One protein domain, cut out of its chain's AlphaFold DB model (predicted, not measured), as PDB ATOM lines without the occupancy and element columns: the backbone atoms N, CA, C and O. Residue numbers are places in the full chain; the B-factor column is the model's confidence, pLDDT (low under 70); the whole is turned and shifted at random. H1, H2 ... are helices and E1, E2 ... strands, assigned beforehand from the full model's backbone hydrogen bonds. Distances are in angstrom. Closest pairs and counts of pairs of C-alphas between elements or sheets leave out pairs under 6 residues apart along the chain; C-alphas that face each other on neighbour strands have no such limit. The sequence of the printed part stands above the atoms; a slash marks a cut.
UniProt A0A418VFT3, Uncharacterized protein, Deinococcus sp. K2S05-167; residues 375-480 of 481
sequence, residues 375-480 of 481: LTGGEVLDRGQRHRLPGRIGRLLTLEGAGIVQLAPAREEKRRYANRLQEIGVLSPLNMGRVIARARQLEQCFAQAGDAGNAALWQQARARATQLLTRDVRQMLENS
ATOM      1  N   LEU A 375     122.424  10.056  26.699       94.81
ATOM      2  CA  LEU A 375     121.778  10.333  25.420       94.81
ATOM      3  C   LEU A 375     122.011   9.144  24.477       94.81
ATOM      4  O   LEU A 375     123.142   8.878  24.076       94.81
ATOM      5  N   THR A 376     120.934   8.448  24.112       94.12
ATOM      6  CA  THR A 376     120.955   7.171  23.363       94.12
ATOM      7  C   THR A 376     120.347   7.290  21.955       94.12
ATOM      8  O   THR A 376     119.982   6.298  21.315       94.12
ATOM      9  N   GLY A 377     120.204   8.519  21.460       92.75
ATOM     10  CA  GLY A 377     119.507   8.852  20.223       92.75
ATOM     11  C   GLY A 377     118.268   9.688  20.500       92.75
ATOM     12  O   GLY A 377     118.360  10.788  21.034       92.75
ATOM     13  N   GLY A 378     117.088   9.181  20.145       91.62
ATOM     14  CA  GLY A 378     115.816   9.872  20.404       91.62
ATOM     15  C   GLY A 378     115.398   9.929  21.881       91.62
ATOM     16  O   GLY A 378     114.316  10.433  22.181       91.62
ATOM     17  N   GLU A 379     116.215   9.398  22.792       94.88
ATOM     18  CA  GLU A 379     115.887   9.183  24.201       94.88
ATOM     19  C   GLU A 379     117.070   9.540  25.114       94.88
ATOM     20  O   GLU A 379     118.237   9.370  24.744       94.88
ATOM     21  N   VAL A 380     116.754   9.980  26.333       94.06
ATOM     22  CA  VAL A 380     117.688  10.038  27.464       94.06
ATOM     23  C   VAL A 380     117.348   8.910  28.433       94.06
ATOM     24  O   VAL A 380     116.203   8.804  28.866       94.06
ATOM     25  N   LEU A 381     118.328   8.075  28.763       91.56
ATOM     26  CA  LEU A 381     118.237   7.075  29.821       91.56
ATOM     27  C   LEU A 381     118.779   7.689  31.115       91.56
ATOM     28  O   LEU A 381     119.972   7.967  31.199       91.56
ATOM     29  N   ASP A 382     117.926   7.899  32.112       90.19
ATOM     30  CA  ASP A 382     118.319   8.414  33.426       90.19
ATOM     31  C   ASP A 382     117.758   7.518  34.531       90.19
ATOM     32  O   ASP A 382     116.564   7.229  34.559       90.19
ATOM     33  N   ARG A 383     118.629   7.018  35.418       84.25
ATOM     34  CA  ARG A 383     118.263   6.115  36.534       84.25
ATOM     35  C   ARG A 383     117.366   4.936  36.113       84.25
ATOM     36  O   ARG A 383     116.441   4.553  36.826       84.25
ATOM     37  N   GLY A 384     117.621   4.374  34.929       83.75
ATOM     38  CA  GLY A 384     116.843   3.269  34.355       83.75
ATOM     39  C   GLY A 384     115.533   3.676  33.666       83.75
ATOM     40  O   GLY A 384     114.885   2.826  33.059       83.75
ATOM     41  N   GLN A 385     115.151   4.955  33.697       88.81
ATOM     42  CA  GLN A 385     113.972   5.487  33.015       88.81
ATOM     43  C   GLN A 385     114.340   6.082  31.654       88.81
ATOM     44  O   GLN A 385     115.352   6.766  31.506       88.81
ATOM     45  N   ARG A 386     113.509   5.821  30.639       92.25
ATOM     46  CA  ARG A 386     113.685   6.354  29.281       92.25
ATOM     47  C   ARG A 386     112.791   7.567  29.067       92.25
ATOM     48  O   ARG A 386     111.568   7.469  29.131       92.25
ATOM     49  N   HIS A 387     113.403   8.695  28.736       93.38
ATOM     50  CA  HIS A 387     112.724   9.947  28.440       93.38
ATOM     51  C   HIS A 387     112.860  10.268  26.956       93.38
ATOM     52  O   HIS A 387     113.951  10.560  26.466       93.38
ATOM     53  N   ARG A 388     111.743  10.248  26.228       93.19
ATOM     54  CA  ARG A 388     111.732  10.611  24.809       93.19
ATOM     55  C   ARG A 388     112.016  12.103  24.624       93.19
ATOM     56  O   ARG A 388     111.424  12.950  25.302       93.19
ATOM     57  N   LEU A 389     112.900  12.411  23.681       90.12
ATOM     58  CA  LEU A 389     113.258  13.766  23.279       90.12
ATOM     59  C   LEU A 389     112.415  14.236  22.083       90.12
ATOM     60  O   LEU A 389     111.985  13.418  21.263       90.12
ATOM     61  N   PRO A 390     112.180  15.552  21.945       87.12
ATOM     62  CA  PRO A 390     111.432  16.095  20.822       87.12
ATOM     63  C   PRO A 390     112.234  16.033  19.514       87.12
ATOM     64  O   PRO A 390     113.424  16.348  19.464       87.12
ATOM     65  N   GLY A 391     111.541  15.707  18.421       86.62
ATOM     66  CA  GLY A 391     112.085  15.790  17.066       86.62
ATOM     67  C   GLY A 391     113.241  14.821  16.797       86.62
ATOM     68  O   GLY A 391     113.243  13.677  17.246       86.62
ATOM     69  N   ARG A 392     114.213  15.262  15.988       88.88
ATOM     70  CA  ARG A 392     115.366  14.445  15.563       88.88
ATOM     71  C   ARG A 392     116.682  14.797  16.255       88.88
ATOM     72  O   ARG A 392     117.649  14.068  16.078       88.88
ATOM     73  N   ILE A 393     116.728  15.874  17.038       88.69
ATOM     74  CA  ILE A 393     117.978  16.442  17.564       88.69
ATOM     75  C   ILE A 393     118.802  15.455  18.392       88.69
ATOM     76  O   ILE A 393     119.996  15.345  18.154       88.69
ATOM     77  N   GLY A 394     118.187  14.678  19.288       89.06
ATOM     78  CA  GLY A 394     118.927  13.689  20.078       89.06
ATOM     79  C   GLY A 394     119.607  12.624  19.208       89.06
ATOM     80  O   GLY A 394     120.754  12.252  19.453       89.06
ATOM     81  N   ARG A 395     118.942  12.199  18.125       90.62
ATOM     82  CA  ARG A 395     119.504  11.271  17.130       90.62
ATOM     83  C   ARG A 395     120.676  11.896  16.390       90.62
ATOM     84  O   ARG A 395     121.721  11.267  16.296       90.62
ATOM     85  N   LEU A 396     120.517  13.140  15.933       89.69
ATOM     86  CA  LEU A 396     121.578  13.880  15.248       89.69
ATOM     87  C   LEU A 396     122.809  14.055  16.136       89.69
ATOM     88  O   LEU A 396     123.901  13.712  15.709       89.69
ATOM     89  N   LEU A 397     122.622  14.498  17.382       90.06
ATOM     90  CA  LEU A 397     123.708  14.657  18.349       90.06
ATOM     91  C   LEU A 397     124.408  13.323  18.627       90.06
ATOM     92  O   LEU A 397     125.629  13.275  18.739       90.06
ATOM     93  N   THR A 398     123.655  12.224  18.722       92.69
ATOM     94  CA  THR A 398     124.238  10.892  18.941       92.69
ATOM     95  C   THR A 398     125.074  10.442  17.741       92.69
ATOM     96  O   THR A 398     126.197   9.984  17.917       92.69
ATOM     97  N   LEU A 399     124.574  10.622  16.516       91.06
ATOM     98  CA  LEU A 399     125.315  10.293  15.292       91.06
ATOM     99  C   LEU A 399     126.540  11.195  15.081       91.06
ATOM    100  O   LEU A 399     127.582  10.716  14.644       91.06
ATOM    101  N   GLU A 400     126.433  12.479  15.429       90.25
ATOM    102  CA  GLU A 400     127.554  13.426  15.449       90.25
ATOM    103  C   GLU A 400     128.626  12.984  16.446       90.25
ATOM    104  O   GLU A 400     129.804  12.924  16.107       90.25
ATOM    105  N   GLY A 401     128.218  12.580  17.651       89.19
ATOM    106  CA  GLY A 401     129.125  12.043  18.662       89.19
ATOM    107  C   GLY A 401     129.858  10.778  18.210       89.19
ATOM    108  O   GLY A 401     130.999  10.574  18.609       89.19
ATOM    109  N   ALA A 402     129.222   9.957  17.372       88.25
ATOM    110  CA  ALA A 402     129.829   8.769  16.775       88.25
ATOM    111  C   ALA A 402     130.709   9.070  15.542       88.25
ATOM    112  O   ALA A 402     131.315   8.150  14.997       88.25
ATOM    113  N   GLY A 403     130.769  10.328  15.089       86.00
ATOM    114  CA  GLY A 403     131.551  10.747  13.922       86.00
ATOM    115  C   GLY A 403     130.903  10.456  12.563       86.00
ATOM    116  O   GLY A 403     131.594  10.512  11.552       86.00
ATOM    117  N   ILE A 404     129.601  10.144  12.509       82.69
ATOM    118  CA  ILE A 404     128.905   9.782  11.255       82.69
ATOM    119  C   ILE A 404     128.384  11.015  10.515       82.69
ATOM    120  O   ILE A 404     128.377  11.060   9.287       82.69
ATOM    121  N   VAL A 405     127.898  12.012  11.253       79.94
ATOM    122  CA  VAL A 405     127.178  13.149  10.674       79.94
ATOM    123  C   VAL A 405     127.696  14.456  11.258       79.94
ATOM    124  O   VAL A 405     127.766  14.598  12.471       79.94
ATOM    125  N   GLN A 406     127.985  15.445  10.413       67.69
ATOM    126  CA  GLN A 406     128.182  16.830  10.846       67.69
ATOM    127  C   GLN A 406     126.928  17.630  10.492       67.69
ATOM    128  O   GLN A 406     126.698  17.955   9.330       67.69
ATOM    129  N   LEU A 407     126.077  17.920  11.478       67.50
ATOM    130  CA  LEU A 407     124.874  18.723  11.259       67.50
ATOM    131  C   LEU A 407     124.710  19.767  12.354       67.50
ATOM    132  O   LEU A 407     124.819  19.469  13.538       67.50
ATOM    133  N   ALA A 408     124.351  20.984  11.951       70.00
ATOM    134  CA  ALA A 408     123.932  22.034  12.865       70.00
ATOM    135  C   ALA A 408     122.400  21.982  13.035       70.00
ATOM    136  O   ALA A 408     121.682  22.383  12.116       70.00
ATOM    137  N   PRO A 409     121.862  21.505  14.178       74.12
ATOM    138  CA  PRO A 409     120.421  21.525  14.397       74.12
ATOM    139  C   PRO A 409     119.901  22.963  14.455       74.12
ATOM    140  O   PRO A 409     120.596  23.874  14.929       74.12
ATOM    141  N   ALA A 410     118.660  23.166  14.005       84.19
ATOM    142  CA  ALA A 410     118.041  24.486  13.986       84.19
ATOM    143  C   ALA A 410     117.924  25.058  15.413       84.19
ATOM    144  O   ALA A 410     117.742  24.317  16.384       84.19
ATOM    145  N   ARG A 411     117.983  26.393  15.558       83.94
ATOM    146  CA  ARG A 411     117.897  27.069  16.874       83.94
ATOM    147  C   ARG A 411     116.663  26.639  17.678       83.94
ATOM    148  O   ARG A 411     116.747  26.453  18.889       83.94
ATOM    149  N   GLU A 412     115.535  26.436  17.006       86.25
ATOM    150  CA  GLU A 412     114.279  26.020  17.629       86.25
ATOM    151  C   GLU A 412     114.294  24.562  18.124       86.25
ATOM    152  O   GLU A 412     113.721  24.253  19.169       86.25
ATOM    153  N   GLU A 413     114.978  23.654  17.420       84.81
ATOM    154  CA  GLU A 413     115.180  22.272  17.878       84.81
ATOM    155  C   GLU A 413     116.075  22.242  19.125       84.81
ATOM    156  O   GLU A 413     115.757  21.541  20.086       84.81
ATOM    157  N   LYS A 414     117.139  23.062  19.151       86.00
ATOM    158  CA  LYS A 414     118.017  23.218  20.324       86.00
ATOM    159  C   LYS A 414     117.256  23.747  21.539       86.00
ATOM    160  O   LYS A 414     117.434  23.229  22.638       86.00
ATOM    161  N   ARG A 415     116.371  24.731  21.346       88.19
ATOM    162  CA  ARG A 415     115.535  25.278  22.426       88.19
ATOM    163  C   ARG A 415     114.550  24.241  22.968       88.19
ATOM    164  O   ARG A 415     114.462  24.072  24.177       88.19
ATOM    165  N   ARG A 416     113.850  23.508  22.093       87.94
ATOM    166  CA  ARG A 416     112.928  22.430  22.503       87.94
ATOM    167  C   ARG A 416     113.648  21.308  23.252       87.94
ATOM    168  O   ARG A 416     113.127  20.808  24.241       87.94
ATOM    169  N   TYR A 417     114.847  20.944  22.804       90.12
ATOM    170  CA  TYR A 417     115.709  19.992  23.497       90.12
ATOM    171  C   TYR A 417     116.110  20.477  24.892       90.12
ATOM    172  O   TYR A 417     115.910  19.747  25.857       90.12
ATOM    173  N   ALA A 418     116.611  21.711  25.011       89.88
ATOM    174  CA  ALA A 418     117.014  22.287  26.293       89.88
ATOM    175  C   ALA A 418     115.840  22.386  27.281       89.88
ATOM    176  O   ALA A 418     115.976  21.977  28.431       89.88
ATOM    177  N   ASN A 419     114.668  22.835  26.816       91.56
ATOM    178  CA  ASN A 419     113.454  22.866  27.633       91.56
ATOM    179  C   ASN A 419     113.076  21.460  28.115       91.56
ATOM    180  O   ASN A 419     112.805  21.268  29.295       91.56
ATOM    181  N   ARG A 420     113.116  20.457  27.226       91.69
ATOM    182  CA  ARG A 420     112.790  19.079  27.603       91.69
ATOM    183  C   ARG A 420     113.767  18.513  28.629       91.69
ATOM    184  O   ARG A 420     113.338  17.828  29.549       91.69
ATOM    185  N   LEU A 421     115.060  18.783  28.469       92.31
ATOM    186  CA  LEU A 421     116.092  18.400  29.431       92.31
ATOM    187  C   LEU A 421     115.827  19.011  30.815       92.31
ATOM    188  O   LEU A 421     115.883  18.307  31.822       92.31
ATOM    189  N   GLN A 422     115.446  20.288  30.855       92.50
ATOM    190  CA  GLN A 422     115.057  20.967  32.089       92.50
ATOM    191  C   GLN A 422     113.798  20.349  32.723       92.50
ATOM    192  O   GLN A 422     113.789  20.119  33.928       92.50
ATOM    193  N   GLU A 423     112.769  20.029  31.931       91.81
ATOM    194  CA  GLU A 423     111.537  19.374  32.405       91.81
ATOM    195  C   GLU A 423     111.803  18.017  33.072       91.81
ATOM    196  O   GLU A 423     111.143  17.677  34.051       91.81
ATOM    197  N   ILE A 424     112.756  17.239  32.550       91.00
ATOM    198  CA  ILE A 424     113.122  15.928  33.111       91.00
ATOM    199  C   ILE A 424     114.205  16.021  34.198       91.00
ATOM    200  O   ILE A 424     114.609  14.995  34.734       91.00
ATOM    201  N   GLY A 425     114.689  17.223  34.527       89.81
ATOM    202  CA  GLY A 425     115.718  17.432  35.552       89.81
ATOM    203  C   GLY A 425     117.136  17.014  35.140       89.81
ATOM    204  O   GLY A 425     117.994  16.830  36.003       89.81
ATOM    205  N   VAL A 426     117.412  16.880  33.841       88.81
ATOM    206  CA  VAL A 426     118.727  16.499  33.309       88.81
ATOM    207  C   VAL A 426     119.435  17.736  32.767       88.81
ATOM    208  O   VAL A 426     118.986  18.333  31.799       88.81
ATOM    209  N   LEU A 427     120.579  18.112  33.343       83.88
ATOM    210  CA  LEU A 427     121.333  19.287  32.877       83.88
ATOM    211  C   LEU A 427     122.177  19.001  31.627       83.88
ATOM    212  O   LEU A 427     122.196  19.793  30.690       83.88
ATOM    213  N   SER A 428     122.893  17.876  31.616       87.38
ATOM    214  CA  SER A 428     123.796  17.510  30.520       87.38
ATOM    215  C   SER A 428     123.951  15.987  30.450       87.38
ATOM    216  O   SER A 428     124.653  15.407  31.294       87.38
ATOM    217  N   PRO A 429     123.257  15.319  29.507       91.88
ATOM    218  CA  PRO A 429     123.395  13.886  29.314       91.88
ATOM    219  C   PRO A 429     124.691  13.555  28.565       91.88
ATOM    220  O   PRO A 429     125.109  14.266  27.651       91.88
ATOM    221  N   LEU A 430     125.302  12.432  28.926       92.62
ATOM    222  CA  LEU A 430     126.466  11.878  28.255       92.62
ATOM    223  C   LEU A 430     126.075  11.324  26.884       92.62
ATOM    224  O   LEU A 430     125.144  10.532  26.772       92.62
ATOM    225  N   ASN A 431     126.794  11.705  25.836       94.06
ATOM    226  CA  ASN A 431     126.498  11.256  24.480       94.06
ATOM    227  C   ASN A 431     127.038   9.838  24.221       94.06
ATOM    228  O   ASN A 431     128.250   9.651  24.115       94.06
ATOM    229  N   MET A 432     126.153   8.850  24.046       94.75
ATOM    230  CA  MET A 432     126.569   7.464  23.789       94.75
ATOM    231  C   MET A 432     127.266   7.265  22.443       94.75
ATOM    232  O   MET A 432     128.078   6.352  22.318       94.75
ATOM    233  N   GLY A 433     127.025   8.132  21.459       94.31
ATOM    234  CA  GLY A 433     127.798   8.134  20.220       94.31
ATOM    235  C   GLY A 433     129.280   8.406  20.472       94.31
ATOM    236  O   GLY A 433     130.131   7.696  19.943       94.31
ATOM    237  N   ARG A 434     129.592   9.356  21.369       93.31
ATOM    238  CA  ARG A 434     130.979   9.627  21.785       93.31
ATOM    239  C   ARG A 434     131.595   8.440  22.512       93.31
ATOM    240  O   ARG A 434     132.743   8.104  22.255       93.31
ATOM    241  N   VAL A 435     130.835   7.780  23.389       94.75
ATOM    242  CA  VAL A 435     131.299   6.567  24.087       94.75
ATOM    243  C   VAL A 435     131.653   5.463  23.083       94.75
ATOM    244  O   VAL A 435     132.699   4.835  23.217       94.75
ATOM    245  N   ILE A 436     130.838   5.265  22.042       95.12
ATOM    246  CA  ILE A 436     131.102   4.296  20.963       95.12
ATOM    247  C   ILE A 436     132.361   4.662  20.172       95.12
ATOM    248  O   ILE A 436     133.195   3.789  19.923       95.12
ATOM    249  N   ALA A 437     132.524   5.935  19.799       93.69
ATOM    250  CA  ALA A 437     133.717   6.409  19.099       93.69
ATOM    251  C   ALA A 437     134.987   6.193  19.941       93.69
ATOM    252  O   ALA A 437     135.977   5.659  19.444       93.69
ATOM    253  N   ARG A 438     134.932   6.505  21.240       94.19
ATOM    254  CA  ARG A 438     136.036   6.282  22.185       94.19
ATOM    255  C   ARG A 438     136.350   4.800  22.396       94.19
ATOM    256  O   ARG A 438     137.519   4.431  22.436       94.19
ATOM    257  N   ALA A 439     135.335   3.937  22.464       96.06
ATOM    258  CA  ALA A 439     135.528   2.487  22.523       96.06
ATOM    259  C   ALA A 439     136.265   1.966  21.278       96.06
ATOM    260  O   ALA A 439     137.206   1.185  21.397       96.06
ATOM    261  N   ARG A 440     135.880   2.447  20.086       94.94
ATOM    262  CA  ARG A 440     136.563   2.134  18.822       94.94
ATOM    263  C   ARG A 440     138.011   2.634  18.820       94.94
ATOM    264  O   ARG A 440     138.882   1.919  18.336       94.94
ATOM    265  N   GLN A 441     138.271   3.826  19.357       94.94
ATOM    266  CA  GLN A 441     139.626   4.368  19.461       94.94
ATOM    267  C   GLN A 441     140.520   3.489  20.346       94.94
ATOM    268  O   GLN A 441     141.654   3.197  19.973       94.94
ATOM    269  N   LEU A 442     140.009   3.017  21.489       95.75
ATOM    270  CA  LEU A 442     140.752   2.089  22.343       95.75
ATOM    271  C   LEU A 442     140.979   0.742  21.658       95.75
ATOM    272  O   LEU A 442     142.108   0.270  21.634       95.75
ATOM    273  N   GLU A 443     139.948   0.152  21.049       95.69
ATOM    274  CA  GLU A 443     140.076  -1.080  20.256       95.69
ATOM    275  C   GLU A 443     141.212  -0.966  19.226       95.69
ATOM    276  O   GLU A 443     142.082  -1.833  19.170       95.69
ATOM    277  N   GLN A 444     141.255   0.133  18.466       94.62
ATOM    278  CA  GLN A 444     142.312   0.398  17.487       94.62
ATOM    279  C   GLN A 444     143.684   0.572  18.140       94.62
ATOM    280  O   GLN A 444     144.661   0.015  17.646       94.62
ATOM    281  N   CYS A 445     143.761   1.308  19.249       94.62
ATOM    282  CA  CYS A 445     145.006   1.531  19.976       94.62
ATOM    283  C   CYS A 445     145.614   0.214  20.486       94.62
ATOM    284  O   CYS A 445     146.789  -0.060  20.243       94.62
ATOM    285  N   PHE A 446     144.811  -0.642  21.121       95.50
ATOM    286  CA  PHE A 446     145.274  -1.939  21.617       95.50
ATOM    287  C   PHE A 446     145.591  -2.919  20.482       95.50
ATOM    288  O   PHE A 446     146.585  -3.639  20.563       95.50
ATOM    289  N   ALA A 447     144.825  -2.902  19.386       94.06
ATOM    290  CA  ALA A 447     145.140  -3.703  18.204       94.06
ATOM    291  C   ALA A 447     146.482  -3.293  17.569       94.06
ATOM    292  O   ALA A 447     147.280  -4.157  17.212       94.06
ATOM    293  N   GLN A 448     146.764  -1.988  17.473       93.31
ATOM    294  CA  GLN A 448     148.047  -1.465  16.984       93.31
ATOM    295  C   GLN A 448     149.217  -1.817  17.911       93.31
ATOM    296  O   GLN A 448     150.324  -2.044  17.430       93.31
ATOM    297  N   ALA A 449     148.968  -1.911  19.218       91.81
ATOM    298  CA  ALA A 449     149.941  -2.380  20.201       91.81
ATOM    299  C   ALA A 449     150.138  -3.914  20.195       91.81
ATOM    300  O   ALA A 449     150.970  -4.422  20.940       91.81
ATOM    301  N   GLY A 450     149.391  -4.663  19.371       93.25
ATOM    302  CA  GLY A 450     149.462  -6.126  19.308       93.25
ATOM    303  C   GLY A 450     148.731  -6.851  20.444       93.25
ATOM    304  O   GLY A 450     148.886  -8.061  20.600       93.25
ATOM    305  N   ASP A 451     147.912  -6.146  21.227       94.25
ATOM    306  CA  ASP A 451     147.176  -6.697  22.363       94.25
ATOM    307  C   ASP A 451     145.740  -7.063  21.967       94.25
ATOM    308  O   ASP A 451     144.780  -6.310  22.166       94.25
ATOM    309  N   ALA A 452     145.589  -8.252  21.380       94.31
ATOM    310  CA  ALA A 452     144.293  -8.758  20.935       94.31
ATOM    311  C   ALA A 452     143.284  -8.935  22.087       94.31
ATOM    312  O   ALA A 452     142.081  -8.780  21.875       94.31
ATOM    313  N   GLY A 453     143.760  -9.236  23.303       94.25
ATOM    314  CA  GLY A 453     142.903  -9.434  24.473       94.25
ATOM    315  C   GLY A 453     142.223  -8.135  24.895       94.25
ATOM    316  O   GLY A 453     140.996  -8.073  24.996       94.25
ATOM    317  N   ASN A 454     143.006  -7.069  25.058       95.19
ATOM    318  CA  ASN A 454     142.461  -5.757  25.396       95.19
ATOM    319  C   ASN A 454     141.725  -5.106  24.215       95.19
ATOM    320  O   ASN A 454     140.745  -4.395  24.432       95.19
ATOM    321  N   ALA A 455     142.098  -5.389  22.963       96.38
ATOM    322  CA  ALA A 455     141.300  -4.959  21.813       96.38
ATOM    323  C   ALA A 455     139.882  -5.571  21.845       96.38
ATOM    324  O   ALA A 455     138.891  -4.854  21.683       96.38
ATOM    325  N   ALA A 456     139.772  -6.873  22.140       96.81
ATOM    326  CA  ALA A 456     138.489  -7.565  22.270       96.81
ATOM    327  C   ALA A 456     137.638  -7.022  23.435       96.81
ATOM    328  O   ALA A 456     136.421  -6.877  23.289       96.81
ATOM    329  N   LEU A 457     138.263  -6.658  24.562       95.88
ATOM    330  CA  LEU A 457     137.595  -6.009  25.700       95.88
ATOM    331  C   LEU A 457     136.838  -4.740  25.263       95.88
ATOM    332  O   LEU A 457     135.661  -4.557  25.590       95.88
ATOM    333  N   TRP A 458     137.488  -3.867  24.490       96.56
ATOM    334  CA  TRP A 458     136.879  -2.615  24.030       96.56
ATOM    335  C   TRP A 458     135.890  -2.814  22.882       96.56
ATOM    336  O   TRP A 458     134.879  -2.110  22.823       96.56
ATOM    337  N   GLN A 459     136.099  -3.825  22.034       96.50
ATOM    338  CA  GLN A 459     135.115  -4.244  21.035       96.50
ATOM    339  C   GLN A 459     133.793  -4.677  21.695       96.50
ATOM    340  O   GLN A 459     132.710  -4.301  21.237       96.50
ATOM    341  N   GLN A 460     133.862  -5.435  22.793       96.00
ATOM    342  CA  GLN A 460     132.685  -5.845  23.563       96.00
ATOM    343  C   GLN A 460     132.008  -4.648  24.239       96.00
ATOM    344  O   GLN A 460     130.785  -4.512  24.148       96.00
ATOM    345  N   ALA A 461     132.784  -3.743  24.846       95.56
ATOM    346  CA  ALA A 461     132.254  -2.508  25.424       95.56
ATOM    347  C   ALA A 461     131.519  -1.659  24.372       95.56
ATOM    348  O   ALA A 461     130.409  -1.179  24.620       95.56
ATOM    349  N   ARG A 462     132.079  -1.552  23.158       96.00
ATOM    350  CA  ARG A 462     131.430  -0.910  22.005       96.00
ATOM    351  C   ARG A 462     130.109  -1.593  21.652       96.00
ATOM    352  O   ARG A 462     129.104  -0.911  21.472       96.00
ATOM    353  N   ALA A 463     130.083  -2.924  21.579       95.44
ATOM    354  CA  ALA A 463     128.865  -3.673  21.268       95.44
ATOM    355  C   ALA A 463     127.757  -3.430  22.309       95.44
ATOM    356  O   ALA A 463     126.608  -3.173  21.939       95.44
ATOM    357  N   ARG A 464     128.096  -3.425  23.606       95.25
ATOM    358  CA  ARG A 464     127.151  -3.105  24.691       95.25
ATOM    359  C   ARG A 464     126.672  -1.655  24.629       95.25
ATOM    360  O   ARG A 464     125.479  -1.405  24.786       95.25
ATOM    361  N   ALA A 465     127.556  -0.705  24.323       93.94
ATOM    362  CA  ALA A 465     127.179   0.692  24.104       93.94
ATOM    363  C   ALA A 465     126.161   0.835  22.955       93.94
ATOM    364  O   ALA A 465     125.144   1.514  23.105       93.94
ATOM    365  N   THR A 466     126.375   0.136  21.835       94.44
ATOM    366  CA  THR A 466     125.455   0.116  20.684       94.44
ATOM    367  C   THR A 466     124.088  -0.488  21.030       94.44
ATOM    368  O   THR A 466     123.054  -0.023  20.541       94.44
ATOM    369  N   GLN A 467     124.039  -1.482  21.922       93.81
ATOM    370  CA  GLN A 467     122.782  -2.071  22.405       93.81
ATOM    371  C   GLN A 467     121.934  -1.104  23.245       93.81
ATOM    372  O   GLN A 467     120.714  -1.275  23.320       93.81
ATOM    373  N   LEU A 468     122.543  -0.074  23.840       91.94
ATOM    374  CA  LEU A 468     121.819   0.968  24.575       91.94
ATOM    375  C   LEU A 468     121.166   2.000  23.653       91.94
ATOM    376  O   LEU A 468     120.253   2.702  24.083       91.94
ATOM    377  N   LEU A 469     121.592   2.083  22.391       94.12
ATOM    378  CA  LEU A 469     121.027   3.020  21.431       94.12
ATOM    379  C   LEU A 469     119.604   2.647  21.016       94.12
ATOM    380  O   LEU A 469     119.240   1.470  20.907       94.12
ATOM    381  N   THR A 470     118.831   3.685  20.709       92.75
ATOM    382  CA  THR A 470     117.552   3.587  19.995       92.75
ATOM    383  C   THR A 470     117.711   2.840  18.662       92.75
ATOM    384  O   THR A 470     118.756   2.902  18.011       92.75
ATOM    385  N   ARG A 471     116.676   2.077  18.273       91.19
ATOM    386  CA  ARG A 471     116.725   1.133  17.136       91.19
ATOM    387  C   ARG A 471     117.146   1.798  15.826       91.19
ATOM    388  O   ARG A 471     117.901   1.213  15.061       91.19
ATOM    389  N   ASP A 472     116.648   2.996  15.571       87.88
ATOM    390  CA  ASP A 472     116.927   3.756  14.358       87.88
ATOM    391  C   ASP A 472     118.374   4.256  14.302       87.88
ATOM    392  O   ASP A 472     119.029   4.103  13.276       87.88
ATOM    393  N   VAL A 473     118.918   4.771  15.410       90.06
ATOM    394  CA  VAL A 473     120.338   5.163  15.475       90.06
ATOM    395  C   VAL A 473     121.253   3.949  15.318       90.06
ATOM    396  O   VAL A 473     122.255   4.031  14.612       90.06
ATOM    397  N   ARG A 474     120.891   2.805  15.915       92.56
ATOM    398  CA  ARG A 474     121.634   1.546  15.761       92.56
ATOM    399  C   ARG A 474     121.715   1.097  14.303       92.56
ATOM    400  O   ARG A 474     122.811   0.847  13.820       92.56
ATOM    401  N   GLN A 475     120.582   1.059  13.602       89.19
ATOM    402  CA  GLN A 475     120.539   0.683  12.184       89.19
ATOM    403  C   GLN A 475     121.393   1.619  11.319       89.19
ATOM    404  O   GLN A 475     122.075   1.172  10.404       89.19
ATOM    405  N   MET A 476     121.391   2.922  11.613       86.31
ATOM    406  CA  MET A 476     122.228   3.880  10.886       86.31
ATOM    407  C   MET A 476     123.726   3.666  11.138       86.31
ATOM    408  O   MET A 476     124.510   3.783  10.201       86.31
ATOM    409  N   LEU A 477     124.125   3.330  12.370       84.94
ATOM    410  CA  LEU A 477     125.509   2.978  12.710       84.94
ATOM    411  C   LEU A 477     125.970   1.699  12.001       84.94
ATOM    412  O   LEU A 477     127.064   1.685  11.453       84.94
ATOM    413  N   GLU A 478     125.130   0.662  11.984       84.56
ATOM    414  CA  GLU A 478     125.418  -0.619  11.320       84.56
ATOM    415  C   GLU A 478     125.556  -0.471   9.798       84.56
ATOM    416  O   GLU A 478     126.370  -1.155   9.196       84.56
ATOM    417  N   ASN A 479     124.815   0.453   9.182       81.69
ATOM    418  CA  ASN A 479     124.902   0.719   7.742       81.69
ATOM    419  C   ASN A 479     126.068   1.645   7.343       81.69
ATOM    420  O   ASN A 479     126.307   1.832   6.152       81.69
ATOM    421  N   SER A 480     126.732   2.286   8.314       71.81
ATOM    422  CA  SER A 480     127.803   3.273   8.073       71.81
ATOM    423  C   SER A 480     129.212   2.738   8.361       71.81
ATOM    424  O   SER A 480     130.185   3.450   8.110       71.81
TER     425      SER A 480
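This is residues 375 to 480 of the 481 residues of an uncharacterized protein of Deinococcus sp. K2S05-167 (UniProt A0A418VFT3). A long helical hairpin, H3 and H4, reaches out from a smaller head gathered round the short helix H1. In the head H5 packs on H1, H2 crosses near H1's first residues at the end far from the hairpin's tip, and the small strand hairpin E1 and E2 lies at the side. The printed part has 106 residues, mostly helix, in the order E1 E2 H1 H2 H3 H4 H5, with one antiparallel sheet, E1 - E2. It is compact, with a radius of gyration of the C-alphas of 15.0 A, yet elongated, spanning 47 by 29 by 21 A.

E1, residues 379 to 382, and E2, residues 385 to 388, form an antiparallel hairpin at 154 degrees, with N 380 and O 387 2.9 A apart, within hydrogen-bond range. H1, residues 393 to 401, is the hub. H2, residues 411 to 423, touches it with residues 413 to 417 alone, about perpendicular at 81 degrees; the closest C-alphas, of Ile 393 and Glu 413, are 6.5 A apart. H3, residues 432 to 448, touches H1 with residues 432 to 437 alone, the same way at a shallow tilt of 14 degrees; the closest C-alphas, of Gly 401 and Arg 434, are 4.4 A apart. H4, residues 452 to 468, touches H3 in a helical hairpin, opposite ways at a shallow tilt of 13 degrees; the closest C-alphas, of Glu 443 and Ala 455, are 4.4 A apart. H5, residues 471 to 478, touches H1, the same way at a shallow tilt of 24 degrees; the closest C-alphas, of Arg 395 and Val 473, are 6.4 A apart. H2 and H3 are apart. In H1, H2, H3, H4 and H5 every O i to N i+4 pair is within hydrogen-bond range.

E1 begins at C-alpha 379 (115.887, 9.183, 24.201). H2 is 18.5 A long, H3 24.2 A and H4 24.8 A. H5 ends at C-alpha 478 (125.418, -0.619, 11.320).

The two C-alphas farthest apart, of Glu 412 and Gly 450, are 47.7 A apart. The printed part has no cut and no long link. Its mean pLDDT is 90.3; residues 406 to 407 are under 70.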